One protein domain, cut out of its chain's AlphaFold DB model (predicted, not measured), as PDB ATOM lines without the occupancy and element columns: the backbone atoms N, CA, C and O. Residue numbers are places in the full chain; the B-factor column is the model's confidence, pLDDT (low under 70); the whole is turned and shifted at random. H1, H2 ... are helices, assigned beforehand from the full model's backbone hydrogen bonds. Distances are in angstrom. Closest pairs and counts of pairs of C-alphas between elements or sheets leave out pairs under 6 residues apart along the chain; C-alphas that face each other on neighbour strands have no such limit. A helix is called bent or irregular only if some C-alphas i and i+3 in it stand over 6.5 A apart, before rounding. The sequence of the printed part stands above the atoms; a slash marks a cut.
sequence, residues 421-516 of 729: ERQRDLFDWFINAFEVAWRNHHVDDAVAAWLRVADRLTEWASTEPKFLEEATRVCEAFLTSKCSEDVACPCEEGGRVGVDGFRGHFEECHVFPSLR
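What this domain is: This is residues 421 to 516 of the 729 residues of an uncharacterized protein of Pseudogymnoascus sp. VKM F-4518 (FW-2643) (UniProt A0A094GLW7). H1 and H3 lie side by side, running the same way, and the arms of sharply bent H2 return from H1's end to H3's beginning. After a looping link H4 folds back at H3's far end, leading to short H5. The 96 printed residues, all helix in class with five named helices and no named strand, are compact: radius of gyration of the C-alphas 12.9 A, spans 41 by 29 by 20 A.

Where its parts are: H1, residues 421 to 439, begins at C-alpha 421 (167.857, -113.091, 343.156) and measures 27.2 A. H2, residues 443 to 463, was assigned as one helix by its hydrogen bonds but is bent: C-alphas 452 and 455 are 8.1 A apart. Its arms are H2a, residues 443 to 452, 14.1 A, and H2b, residues 455 to 463, 13.2 A. H3, residues 465 to 480, measures 22.5 A; H4, residues 501 to 509, 12.4 A; H5, residues 513 to 516, ends at C-alpha 516 (161.854, -97.442, 323.094).

How they stand to each other: H1 touches H3 at a shallow tilt of 6 degrees, closest C-alphas Ile 431 and Ala 471, 6.4 A. H1 and H2a form a hairpin, closest C-alphas Phe 434 and Ala 446, 5.3 A. H3 and H4, also a hairpin, only just touch with 3 pairs of C-alphas within 8 A, closest Leu 479 and Arg 503, 5.8 A. H2b and H5 are close but not clearly touching, closest C-alphas Ser 462 and Leu 515, 7.5 A. Every O i to N i+4 pair is within hydrogen-bond range in H1, H2a, H3 and H4, and 4 of 5 in H2b; H5 is too short for such a pair.

The domain as a whole: The C-alphas farthest apart, Glu 421 and Val 499, are 42.3 A apart. The printed part has no cut; the H3 to H4 link is long, 20 residues, and residues 494 to 500 are under pLDDT 70.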
ATOM      1  N   GLU A 421     168.014-111.814 343.856       93.19
ATOM      2  CA  GLU A 421     167.857-113.091 343.156       93.19
ATOM      3  C   GLU A 421     166.400-113.554 343.166       93.19
ATOM      4  O   GLU A 421     165.860-113.919 342.128       93.19
ATOM      5  N   ARG A 422     165.738-113.456 344.321       91.88
ATOM      6  CA  ARG A 422     164.343-113.862 344.473       91.88
ATOM      7  C   ARG A 422     163.381-112.879 343.806       91.88
ATOM      8  O   ARG A 422     162.364-113.313 343.278       91.88
ATOM      9  N   GLN A 423     163.714-111.585 343.786       94.50
ATOM     10  CA  GLN A 423     162.989-110.606 342.968       94.50
ATOM     11  C   GLN A 423     163.028-111.014 341.498       94.50
ATOM     12  O   GLN A 423     161.984-111.116 340.863       94.50
ATOM     13  N   ARG A 424     164.222-111.314 340.967       95.94
ATOM     14  CA  ARG A 424     164.370-111.766 339.581       95.94
ATOM     15  C   ARG A 424     163.532-113.006 339.298       95.94
ATOM     16  O   ARG A 424     162.798-112.991 338.317       95.94
ATOM     17  N   ASP A 425     163.596-114.014 340.166       94.12
ATOM     18  CA  ASP A 425     162.787-115.225 340.013       94.12
ATOM     19  C   ASP A 425     161.294-114.878 339.936       94.12
ATOM     20  O   ASP A 425     160.594-115.375 339.062       94.12
ATOM     21  N   LEU A 426     160.804-113.984 340.800       95.50
ATOM     22  CA  LEU A 426     159.403-113.563 340.796       95.50
ATOM     23  C   LEU A 426     158.987-112.889 339.476       95.50
ATOM     24  O   LEU A 426     157.906-113.166 338.955       95.50
ATOM     25  N   PHE A 427     159.836-112.024 338.918       97.19
ATOM     26  CA  PHE A 427     159.592-111.391 337.620       97.19
ATOM     27  C   PHE A 427     159.645-112.397 336.460       97.19
ATOM     28  O   PHE A 427     158.809-112.327 335.558       97.19
ATOM     29  N   ASP A 428     160.577-113.351 336.492       96.00
ATOM     30  CA  ASP A 428     160.670-114.421 335.492       96.00
ATOM     31  C   ASP A 428     159.416-115.320 335.541       96.00
ATOM     32  O   ASP A 428     158.822-115.619 334.503       96.00
ATOM     33  N   TRP A 429     158.943-115.663 336.744       95.88
ATOM     34  CA  TRP A 429     157.692-116.398 336.949       95.88
ATOM     35  C   TRP A 429     156.457-115.625 336.472       95.88
ATOM     36  O   TRP A 429     155.553-116.225 335.893       95.88
ATOM     37  N   PHE A 430     156.416-114.298 336.638       97.62
ATOM     38  CA  PHE A 430     155.340-113.477 336.073       97.62
ATOM     39  C   PHE A 430     155.306-113.552 334.537       97.62
ATOM     40  O   PHE A 430     154.237-113.754 333.961       97.62
ATOM     41  N   ILE A 431     156.460-113.421 333.866       97.81
ATOM     42  CA  ILE A 431     156.545-113.513 332.396       97.81
ATOM     43  C   ILE A 431     156.113-114.894 331.912       97.81
ATOM     44  O   ILE A 431     155.359-115.000 330.941       97.81
ATOM     45  N   ASN A 432     156.534-115.938 332.620       96.06
ATOM     46  CA  ASN A 432     156.094-117.295 332.351       96.06
ATOM     47  C   ASN A 432     154.569-117.446 332.496       96.06
ATOM     48  O   ASN A 432     153.889-117.899 331.578       96.06
ATOM     49  N   ALA A 433     153.998-116.993 333.613       97.19
ATOM     50  CA  ALA A 433     152.560-117.065 333.847       97.19
ATOM     51  C   ALA A 433     151.756-116.272 332.810       97.19
ATOM     52  O   ALA A 433     150.697-116.731 332.380       97.19
ATOM     53  N   PHE A 434     152.270-115.125 332.357       98.25
ATOM     54  CA  PHE A 434     151.695-114.384 331.238       98.25
ATOM     55  C   PHE A 434     151.687-115.232 329.959       98.25
ATOM     56  O   PHE A 434     150.646-115.342 329.310       98.25
ATOM     57  N   GLU A 435     152.811-115.876 329.623       97.75
ATOM     58  CA  GLU A 435     152.917-116.753 328.454       97.75
ATOM     59  C   GLU A 435     151.973-117.958 328.521       97.75
ATOM     60  O   GLU A 435     151.270-118.261 327.552       97.75
ATOM     61  N   VAL A 436     151.904-118.611 329.681       96.88
ATOM     62  CA  VAL A 436     150.973-119.708 329.955       96.88
ATOM     63  C   VAL A 436     149.524-119.240 329.821       96.88
ATOM     64  O   VAL A 436     148.720-119.946 329.215       96.88
ATOM     65  N   ALA A 437     149.162-118.066 330.334       97.44
ATOM     66  CA  ALA A 437     147.789-117.584 330.277       97.44
ATOM     67  C   ALA A 437     147.310-117.354 328.833       97.44
ATOM     68  O   ALA A 437     146.316-117.954 328.408       97.44
ATOM     69  N   TRP A 438     148.034-116.566 328.027       97.38
ATOM     70  CA  TRP A 438     147.559-116.246 326.674       97.38
ATOM     71  C   TRP A 438     147.586-117.454 325.730       97.38
ATOM     72  O   TRP A 438     146.673-117.615 324.916       97.38
ATOM     73  N   ARG A 439     148.575-118.352 325.859       96.62
ATOM     74  CA  ARG A 439     148.654-119.575 325.034       96.62
ATOM     75  C   ARG A 439     147.499-120.533 325.274       96.62
ATOM     76  O   ARG A 439     147.184-121.330 324.394       96.62
ATOM     77  N   ASN A 440     146.875-120.443 326.442       95.62
ATOM     78  CA  ASN A 440     145.813-121.341 326.867       95.62
ATOM     79  C   ASN A 440     144.456-120.638 326.944       95.62
ATOM     80  O   ASN A 440     143.597-121.037 327.721       95.62
ATOM     81  N   HIS A 441     144.256-119.621 326.099       95.38
ATOM     82  CA  HIS A 441     142.983-118.921 325.908       95.38
ATOM     83  C   HIS A 441     142.506-118.082 327.109       95.38
ATOM     84  O   HIS A 441     141.333-117.733 327.176       95.38
ATOM     85  N   HIS A 442     143.415-117.685 328.005       96.50
ATOM     86  CA  HIS A 442     143.165-116.727 329.091       96.50
ATOM     87  C   HIS A 442     143.750-115.347 328.756       96.50
ATOM     88  O   HIS A 442     144.551-114.781 329.498       96.50
ATOM     89  N   VAL A 443     143.416-114.827 327.571       96.81
ATOM     90  CA  VAL A 443     144.046-113.608 327.042       96.81
ATOM     91  C   VAL A 443     143.646-112.367 327.836       96.81
ATOM     92  O   VAL A 443     144.512-111.551 328.150       96.81
ATOM     93  N   ASP A 444     142.373-112.251 328.210       96.19
ATOM     94  CA  ASP A 444     141.877-111.113 328.990       96.19
ATOM     95  C   ASP A 444     142.565-111.038 330.360       96.19
ATOM     96  O   ASP A 444     143.033-109.970 330.758       96.19
ATOM     97  N   ASP A 445     142.722-112.185 331.033       96.62
ATOM     98  CA  ASP A 445     143.437-112.290 332.308       96.62
ATOM     99  C   ASP A 445     144.910-111.882 332.157       96.62
ATOM    100  O   ASP A 445     145.429-111.103 332.960       96.62
ATOM    101  N   ALA A 446     145.583-112.367 331.105       97.69
ATOM    102  CA  ALA A 446     146.980-112.049 330.824       97.69
ATOM    103  C   ALA A 446     147.184-110.544 330.581       97.69
ATOM    104  O   ALA A 446     148.080-109.927 331.163       97.69
ATOM    105  N   VAL A 447     146.335-109.935 329.749       97.44
ATOM    106  CA  VAL A 447     146.395-108.505 329.419       97.44
ATOM    107  C   VAL A 447     146.066-107.652 330.640       97.44
ATOM    108  O   VAL A 447     146.814-106.724 330.947       97.44
ATOM    109  N   ALA A 448     145.000-107.972 331.376       96.88
ATOM    110  CA  ALA A 448     144.637-107.250 332.592       96.88
ATOM    111  C   ALA A 448     145.753-107.312 333.647       96.88
ATOM    112  O   ALA A 448     146.072-106.298 334.275       96.88
ATOM    113  N   ALA A 449     146.381-108.480 333.812       97.75
ATOM    114  CA  ALA A 449     147.514-108.663 334.706       97.75
ATOM    115  C   ALA A 449     148.728-107.828 334.273       97.75
ATOM    116  O   ALA A 449     149.281-107.115 335.107       97.75
ATOM    117  N   TRP A 450     149.103-107.844 332.988       98.25
ATOM    118  CA  TRP A 450     150.203-107.023 332.461       98.25
ATOM    119  C   TRP A 450     149.988-105.536 332.715       98.25
ATOM    120  O   TRP A 450     150.864-104.861 333.251       98.25
ATOM    121  N   LEU A 451     148.803-105.028 332.373       96.69
ATOM    122  CA  LEU A 451     148.472-103.614 332.530       96.69
ATOM    123  C   LEU A 451     148.507-103.174 333.989       96.69
ATOM    124  O   LEU A 451     149.005-102.093 334.287       96.69
ATOM    125  N   ARG A 452     148.045-104.035 334.903       96.88
ATOM    126  CA  ARG A 452     148.080-103.767 336.345       96.88
ATOM    127  C   ARG A 452     149.495-103.505 336.863       96.88
ATOM    128  O   ARG A 452     149.643-102.743 337.812       96.88
ATOM    129  N   VAL A 453     150.515-104.127 336.271       97.38
ATOM    130  CA  VAL A 453     151.909-104.019 336.735       97.38
ATOM    131  C   VAL A 453     152.849-103.354 335.733       97.38
ATOM    132  O   VAL A 453     154.058-103.363 335.946       97.38
ATOM    133  N   ALA A 454     152.333-102.745 334.664       96.50
ATOM    134  CA  ALA A 454     153.139-102.199 333.570       96.50
ATOM    135  C   ALA A 454     154.209-101.194 334.041       96.50
ATOM    136  O   ALA A 454     155.355-101.239 333.578       96.50
ATOM    137  N   ASP A 455     153.864-100.335 335.004       95.25
ATOM    138  CA  ASP A 455     154.800 -99.374 335.598       95.25
ATOM    139  C   ASP A 455     155.935-100.089 336.340       95.25
ATOM    140  O   ASP A 455     157.113 -99.806 336.101       95.25
ATOM    141  N   ARG A 456     155.594-101.083 337.169       96.38
ATOM    142  CA  ARG A 456     156.569-101.868 337.932       96.38
ATOM    143  C   ARG A 456     157.468-102.713 337.026       96.38
ATOM    144  O   ARG A 456     158.680-102.758 337.231       96.38
ATOM    145  N   LEU A 457     156.914-103.321 335.974       97.12
ATOM    146  CA  LEU A 457     157.693-104.034 334.952       97.12
ATOM    147  C   LEU A 457     158.670-103.085 334.249       97.12
ATOM    148  O   LEU A 457     159.817-103.454 333.999       97.12
ATOM    149  N   THR A 458     158.232-101.863 333.929       95.94
ATOM    150  CA  THR A 458     159.074-100.850 333.277       95.94
ATOM    151  C   THR A 458     160.222-100.404 334.173       95.94
ATOM    152  O   THR A 458     161.353-100.264 333.695       95.94
ATOM    153  N   GLU A 459     159.956-100.209 335.463       95.56
ATOM    154  CA  GLU A 459     160.982 -99.921 336.459       95.56
ATOM    155  C   GLU A 459     162.025-101.044 336.514       95.56
ATOM    156  O   GLU A 459     163.215-100.784 336.307       95.56
ATOM    157  N   TRP A 460     161.585-102.293 336.683       96.31
ATOM    158  CA  TRP A 460     162.471-103.457 336.747       96.31
ATOM    159  C   TRP A 460     163.313-103.614 335.473       96.31
ATOM    160  O   TRP A 460     164.547-103.665 335.526       96.31
ATOM    161  N   ALA A 461     162.671-103.559 334.303       96.56
ATOM    162  CA  ALA A 461     163.314-103.670 332.995       96.56
ATOM    163  C   ALA A 461     164.359-102.575 332.721       96.56
ATOM    164  O   ALA A 461     165.277-102.775 331.919       96.56
ATOM    165  N   SER A 462     164.259-101.419 333.385       95.81
ATOM    166  CA  SER A 462     165.265-100.357 333.281       95.81
ATOM    167  C   SER A 462     166.601-100.726 333.942       95.81
ATOM    168  O   SER A 462     167.641-100.171 333.574       95.81
ATOM    169  N   THR A 463     166.578-101.680 334.878       95.88
ATOM    170  CA  THR A 463     167.743-102.139 335.648       95.88
ATOM    171  C   THR A 463     168.216-103.541 335.261       95.88
ATOM    172  O   THR A 463     169.398-103.841 335.425       95.88
ATOM    173  N   GLU A 464     167.345-104.361 334.664       96.94
ATOM    174  CA  GLU A 464     167.618-105.753 334.291       96.94
ATOM    175  C   GLU A 464     167.464-105.977 332.768       96.94
ATOM    176  O   GLU A 464     166.395-106.351 332.277       96.94
ATOM    177  N   PRO A 465     168.538-105.793 331.968       95.56
ATOM    178  CA  PRO A 465     168.468-105.892 330.507       95.56
ATOM    179  C   PRO A 465     168.040-107.263 329.978       95.56
ATOM    180  O   PRO A 465     167.421-107.336 328.920       95.56
ATOM    181  N   LYS A 466     168.379-108.343 330.694       96.19
ATOM    182  CA  LYS A 466     167.982-109.708 330.314       96.19
ATOM    183  C   LYS A 466     166.476-109.902 330.438       96.19
ATOM    184  O   LYS A 466     165.868-110.483 329.548       96.19
ATOM    185  N   PHE A 467     165.894-109.372 331.512       96.69
ATOM    186  CA  PHE A 467     164.453-109.373 331.704       96.69
ATOM    187  C   PHE A 467     163.760-108.570 330.600       96.69
ATOM    188  O   PHE A 467     162.823-109.063 329.987       96.69
ATOM    189  N   LEU A 468     164.258-107.368 330.281       96.56
ATOM    190  CA  LEU A 468     163.706-106.545 329.199       96.56
ATOM    191  C   LEU A 468     163.677-107.291 327.855       96.56
ATOM    192  O   LEU A 468     162.682-107.215 327.134       96.56
ATOM    193  N   GLU A 469     164.770-107.970 327.502       95.94
ATOM    194  CA  GLU A 469     164.871-108.761 326.270       95.94
ATOM    195  C   GLU A 469     163.821-109.876 326.239       95.94
ATOM    196  O   GLU A 469     163.074-109.988 325.267       95.94
ATOM    197  N   GLU A 470     163.716-110.639 327.325       97.19
ATOM    198  CA  GLU A 470     162.781-111.757 327.432       97.19
ATOM    199  C   GLU A 470     161.317-111.303 327.444       97.19
ATOM    200  O   GLU A 470     160.500-111.803 326.673       97.19
ATOM    201  N   ALA A 471     160.992-110.290 328.244       97.38
ATOM    202  CA  ALA A 471     159.661-109.700 328.306       97.38
ATOM    203  C   ALA A 471     159.229-109.134 326.941       97.38
ATOM    204  O   ALA A 471     158.094-109.334 326.513       97.38
ATOM    205  N   THR A 472     160.145-108.483 326.212       96.44
ATOM    206  CA  THR A 472     159.872-108.006 324.845       96.44
ATOM    207  C   THR A 472     159.605-109.175 323.898       96.44
ATOM    208  O   THR A 472     158.619-109.144 323.166       96.44
ATOM    209  N   ARG A 473     160.433-110.228 323.943       97.50
ATOM    210  CA  ARG A 473     160.272-111.434 323.116       97.50
ATOM    211  C   ARG A 473     158.911-112.101 323.336       97.50
ATOM    212  O   ARG A 473     158.255-112.485 322.369       97.50
ATOM    213  N   VAL A 474     158.488-112.252 324.593       97.50
ATOM    214  CA  VAL A 474     157.195-112.862 324.942       97.50
ATOM    215  C   VAL A 474     156.027-111.987 324.475       97.50
ATOM    216  O   VAL A 474     155.079-112.509 323.888       97.50
ATOM    217  N   CYS A 475     156.111-110.664 324.640       97.56
ATOM    218  CA  CYS A 475     155.098-109.739 324.126       97.56
ATOM    219  C   CYS A 475     155.005-109.746 322.596       97.56
ATOM    220  O   CYS A 475     153.902-109.777 322.059       97.56
ATOM    221  N   GLU A 476     156.127-109.768 321.875       96.81
ATOM    222  CA  GLU A 476     156.133-109.887 320.410       96.81
ATOM    223  C   GLU A 476     155.493-111.208 319.951       96.81
ATOM    224  O   GLU A 476     154.702-111.227 319.004       96.81
ATOM    225  N   ALA A 477     155.766-112.316 320.649       97.69
ATOM    226  CA  ALA A 477     155.120-113.598 320.374       97.69
ATOM    227  C   ALA A 477     153.596-113.536 320.594       97.69
ATOM    228  O   ALA A 477     152.833-114.015 319.755       97.69
ATOM    229  N   PHE A 478     153.139-112.896 321.673       97.44
ATOM    230  CA  PHE A 478     151.715-112.672 321.929       97.44
ATOM    231  C   PHE A 478     151.064-111.797 320.840       97.44
ATOM    232  O   PHE A 478     150.049-112.180 320.249       97.44
ATOM    233  N   LEU A 479     151.677-110.660 320.506       96.56
ATOM    234  CA  LEU A 479     151.168-109.703 319.520       96.56
ATOM    235  C   LEU A 479     151.161-110.251 318.087       96.56
ATOM    236  O   LEU A 479     150.378-109.794 317.264       96.56
ATOM    237  N   THR A 480     151.995-111.241 317.774       96.62
ATOM    238  CA  THR A 480     151.988-111.925 316.466       96.62
ATOM    239  C   THR A 480     151.065-113.144 316.426       96.62
ATOM    240  O   THR A 480     150.786-113.675 315.350       96.62
ATOM    241  N   SER A 481     150.568-113.596 317.577       97.06
ATOM    242  CA  SER A 481     149.662-114.738 317.670       97.06
ATOM    243  C   SER A 481     148.220-114.367 317.306       97.06
ATOM    244  O   SER A 481     147.779-113.237 317.514       97.06
ATOM    245  N   LYS A 482     147.438-115.340 316.824       96.38
ATOM    246  CA  LYS A 482     146.016-115.134 316.489       96.38
ATOM    247  C   LYS A 482     145.162-114.712 317.684       96.38
ATOM    248  O   LYS A 482     144.152-114.050 317.500       96.38
ATOM    249  N   CYS A 483     145.554-115.076 318.905       95.44
ATOM    250  CA  CYS A 483     144.746-114.783 320.084       95.44
ATOM    251  C   CYS A 483     144.757-113.297 320.474       95.44
ATOM    252  O   CYS A 483     143.984-112.919 321.340       95.44
ATOM    253  N   SER A 484     145.608-112.463 319.858       95.19
ATOM    254  CA  SER A 484     145.626-111.009 320.068       95.19
ATOM    255  C   SER A 484     144.785-110.212 319.058       95.19
ATOM    256  O   SER A 484     144.730-108.991 319.170       95.19
ATOM    257  N   GLU A 485     144.158-110.855 318.064       92.69
ATOM    258  CA  GLU A 485     143.415-110.158 316.990       92.69
ATOM    259  C   GLU A 485     142.109-109.542 317.489       92.69
ATOM    260  O   GLU A 485     141.804-108.402 317.146       92.69
ATOM    261  N   ASP A 486     141.395-110.266 318.350       88.56
ATOM    262  CA  ASP A 486     140.059-109.896 318.832       88.56
ATOM    263  C   ASP A 486     140.070-109.310 320.254       88.56
ATOM    264  O   ASP A 486     139.030-109.175 320.898       88.56
ATOM    265  N   VAL A 487     141.250-108.975 320.776       92.88
ATOM    266  CA  VAL A 487     141.393-108.457 322.138       92.88
ATOM    267  C   VAL A 487     141.087-106.969 322.150       92.88
ATOM    268  O   VAL A 487     141.596-106.220 321.320       92.88
ATOM    269  N   ALA A 488     140.307-106.511 323.124       90.81
ATOM    270  CA  ALA A 488     140.169-105.091 323.417       90.81
ATOM    271  C   ALA A 488     141.146-104.702 324.532       90.81
ATOM    272  O   ALA A 488     141.262-105.401 325.537       90.81
ATOM    273  N   CYS A 489     141.849-103.575 324.388       91.00
ATOM    274  CA  CYS A 489     142.684-103.093 325.485       91.00
ATOM    275  C   CYS A 489     141.770-102.483 326.559       91.00
ATOM    276  O   CYS A 489     141.031-101.553 326.234       91.00
ATOM    277  N   PRO A 490     141.822-102.941 327.823       91.06
ATOM    278  CA  PRO A 490     140.940-102.437 328.872       91.06
ATOM    279  C   PRO A 490     141.353-101.060 329.418       91.06
ATOM    280  O   PRO A 490     140.692-100.550 330.319       91.06
ATOM    281  N   CYS A 491     142.432-100.440 328.923       89.00
ATOM    282  CA  CYS A 491     142.780 -99.082 329.336       89.00
ATOM    283  C   CYS A 491     141.842 -98.044 328.683       89.00
ATOM    284  O   CYS A 491     141.301 -98.256 327.596       89.00
ATOM    285  N   GLU A 492     141.679 -96.884 329.323       80.25
ATOM    286  CA  GLU A 492     140.749 -95.833 328.874       80.25
ATOM    287  C   GLU A 492     141.057 -95.295 327.462       80.25
ATOM    288  O   GLU A 492     140.156 -94.876 326.731       80.25
ATOM    289  N   GLU A 493     142.330 -95.322 327.059       76.94
ATOM    290  CA  GLU A 493     142.781 -94.901 325.727       76.94
ATOM    291  C   GLU A 493     142.544 -95.980 324.659       76.94
ATOM    292  O   GLU A 493     142.349 -95.656 323.484       76.94
ATOM    293  N   GLY A 494     142.477 -97.249 325.072       65.62
ATOM    294  CA  GLY A 494     142.252 -98.418 324.224       65.62
ATOM    295  C   GLY A 494     140.905 -98.394 323.500       65.62
ATOM    296  O   GLY A 494     140.799 -98.836 322.358       65.62
ATOM    297  N   GLY A 495     139.887 -97.785 324.115       65.19
ATOM    298  CA  GLY A 495     138.566 -97.602 323.505       65.19
ATOM    299  C   GLY A 495     138.523 -96.576 322.363       65.19
ATOM    300  O   GLY A 495     137.494 -96.451 321.702       65.19
ATOM    301  N   ARG A 496     139.608 -95.822 322.128       67.12
ATOM    302  CA  ARG A 496     139.687 -94.768 321.095       67.12
ATOM    303  C   ARG A 496     140.600 -95.122 319.924       67.12
ATOM    304  O   ARG A 496     140.820 -94.274 319.058       67.12
ATOM    305  N   VAL A 497     141.179 -96.320 319.925       58.81
ATOM    306  CA  VAL A 497     142.234 -96.680 318.976       58.81
ATOM    307  C   VAL A 497     141.656 -96.740 317.560       58.81
ATOM    308  O   VAL A 497     140.629 -97.369 317.315       58.81
ATOM    309  N   GLY A 498     142.312 -96.025 316.640       63.31
ATOM    310  CA  GLY A 498     142.009 -96.027 315.212       63.31
ATOM    311  C   GLY A 498     142.440 -97.325 314.517       63.31
ATOM    312  O   GLY A 498     142.451 -98.401 315.105       63.31
ATOM    313  N   VAL A 499     142.811 -97.217 313.241       56.28
ATOM    314  CA  VAL A 499     143.035 -98.342 312.307       56.28
ATOM    315  C   VAL A 499     144.093 -99.366 312.774       56.28
ATOM    316  O   VAL A 499     144.054-100.508 312.327       56.28
ATOM    317  N   ASP A 500     144.990 -99.004 313.696       69.62
ATOM    318  CA  ASP A 500     146.110 -99.859 314.135       69.62
ATOM    319  C   ASP A 500     145.720-100.944 315.167       69.62
ATOM    320  O   ASP A 500     146.510-101.852 315.449       69.62
ATOM    321  N   GLY A 501     144.489-100.893 315.697       87.94
ATOM    322  CA  GLY A 501     143.909-101.926 316.563       87.94
ATOM    323  C   GLY A 501     144.635-102.142 317.901       87.94
ATOM    324  O   GLY A 501     145.562-101.423 318.275       87.94
ATOM    325  N   PHE A 502     144.206-103.164 318.649       92.56
ATOM    326  CA  PHE A 502     144.773-103.508 319.961       92.56
ATOM    327  C   PHE A 502     146.287-103.704 319.936       92.56
ATOM    328  O   PHE A 502     146.978-103.220 320.829       92.56
ATOM    329  N   ARG A 503     146.805-104.392 318.912       94.00
ATOM    330  CA  ARG A 503     148.221-104.762 318.833       94.00
ATOM    331  C   ARG A 503     149.135-103.540 318.823       94.00
ATOM    332  O   ARG A 503     150.052-103.481 319.636       94.00
ATOM    333  N   GLY A 504     148.854-102.566 317.953       92.19
ATOM    334  CA  GLY A 504     149.640-101.333 317.871       92.19
ATOM    335  C   GLY A 504     149.585-100.552 319.181       92.19
ATOM    336  O   GLY A 504     150.622-100.197 319.739       92.19
ATOM    337  N   HIS A 505     148.384-100.384 319.740       93.44
ATOM    338  CA  HIS A 505     148.213 -99.693 321.014       93.44
ATOM    339  C   HIS A 505     148.953-100.383 322.170       93.44
ATOM    340  O   HIS A 505     149.667 -99.727 322.927       93.44
ATOM    341  N   PHE A 506     148.819-101.704 322.311       94.31
ATOM    342  CA  PHE A 506     149.461-102.441 323.396       94.31
ATOM    343  C   PHE A 506     150.985-102.379 323.300       94.31
ATOM    344  O   PHE A 506     151.662-102.134 324.299       94.31
ATOM    345  N   GLU A 507     151.529-102.524 322.092       94.25
ATOM    346  CA  GLU A 507     152.963-102.431 321.851       94.25
ATOM    347  C   GLU A 507     153.529-101.031 322.150       94.25
ATOM    348  O   GLU A 507     154.604-100.899 322.738       94.25
ATOM    349  N   GLU A 508     152.817 -99.978 321.746       91.06
ATOM    350  CA  GLU A 508     153.275 -98.597 321.900       91.06
ATOM    351  C   GLU A 508     153.120 -98.068 323.323       91.06
ATOM    352  O   GLU A 508     154.005 -97.353 323.797       91.06
ATOM    353  N   CYS A 509     152.019 -98.405 323.996       92.00
ATOM    354  CA  CYS A 509     151.668 -97.838 325.294       92.00
ATOM    355  C   CYS A 509     152.109 -98.715 326.469       92.00
ATOM    356  O   CYS A 509     152.503 -98.175 327.500       92.00
ATOM    357  N   HIS A 510     152.094-100.044 326.320       94.00
ATOM    358  CA  HIS A 510     152.215-100.966 327.460       94.00
ATOM    359  C   HIS A 510     153.480-101.830 327.426       94.00
ATOM    360  O   HIS A 510     153.876-102.373 328.459       94.00
ATOM    361  N   VAL A 511     154.171-101.920 326.282       93.69
ATOM    362  CA  VAL A 511     155.452-102.641 326.148       93.69
ATOM    363  C   VAL A 511     156.634-101.662 326.206       93.69
ATOM    364  O   VAL A 511     157.250-101.298 325.201       93.69
ATOM    365  N   PHE A 512     156.976-101.249 327.429       90.88
ATOM    366  CA  PHE A 512     158.162-100.440 327.752       90.88
ATOM    367  C   PHE A 512     158.315 -99.136 326.922       90.88
ATOM    368  O   PHE A 512     159.384 -98.883 326.340       90.88
ATOM    369  N   PRO A 513     157.292 -98.255 326.885       85.12
ATOM    370  CA  PRO A 513     157.262 -97.057 326.028       85.12
ATOM    371  C   PRO A 513     158.465 -96.122 326.231       85.12
ATOM    372  O   PRO A 513     159.037 -95.571 325.282       85.12
ATOM    373  N   SER A 514     158.887 -95.948 327.484       80.94
ATOM    374  CA  SER A 514     159.986 -95.057 327.875       80.94
ATOM    375  C   SER A 514     161.358 -95.554 327.399       80.94
ATOM    376  O   SER A 514     162.247 -94.746 327.103       80.94
ATOM    377  N   LEU A 515     161.534 -96.871 327.265       79.50
ATOM    378  CA  LEU A 515     162.792 -97.493 326.849       79.50
ATOM    379  C   LEU A 515     162.957 -97.490 325.321       79.50
ATOM    380  O   LEU A 515     164.081 -97.363 324.823       79.50
ATOM    381  N   ARG A 516     161.850 -97.530 324.566       77.44
ATOM    382  CA  ARG A 516     161.854 -97.442 323.094       77.44
ATOM    383  C   ARG A 516     162.279 -96.061 322.586       77.44
ATOM    384  O   ARG A 516     163.130 -95.977 321.694       77.44
TER     385      ARG A 516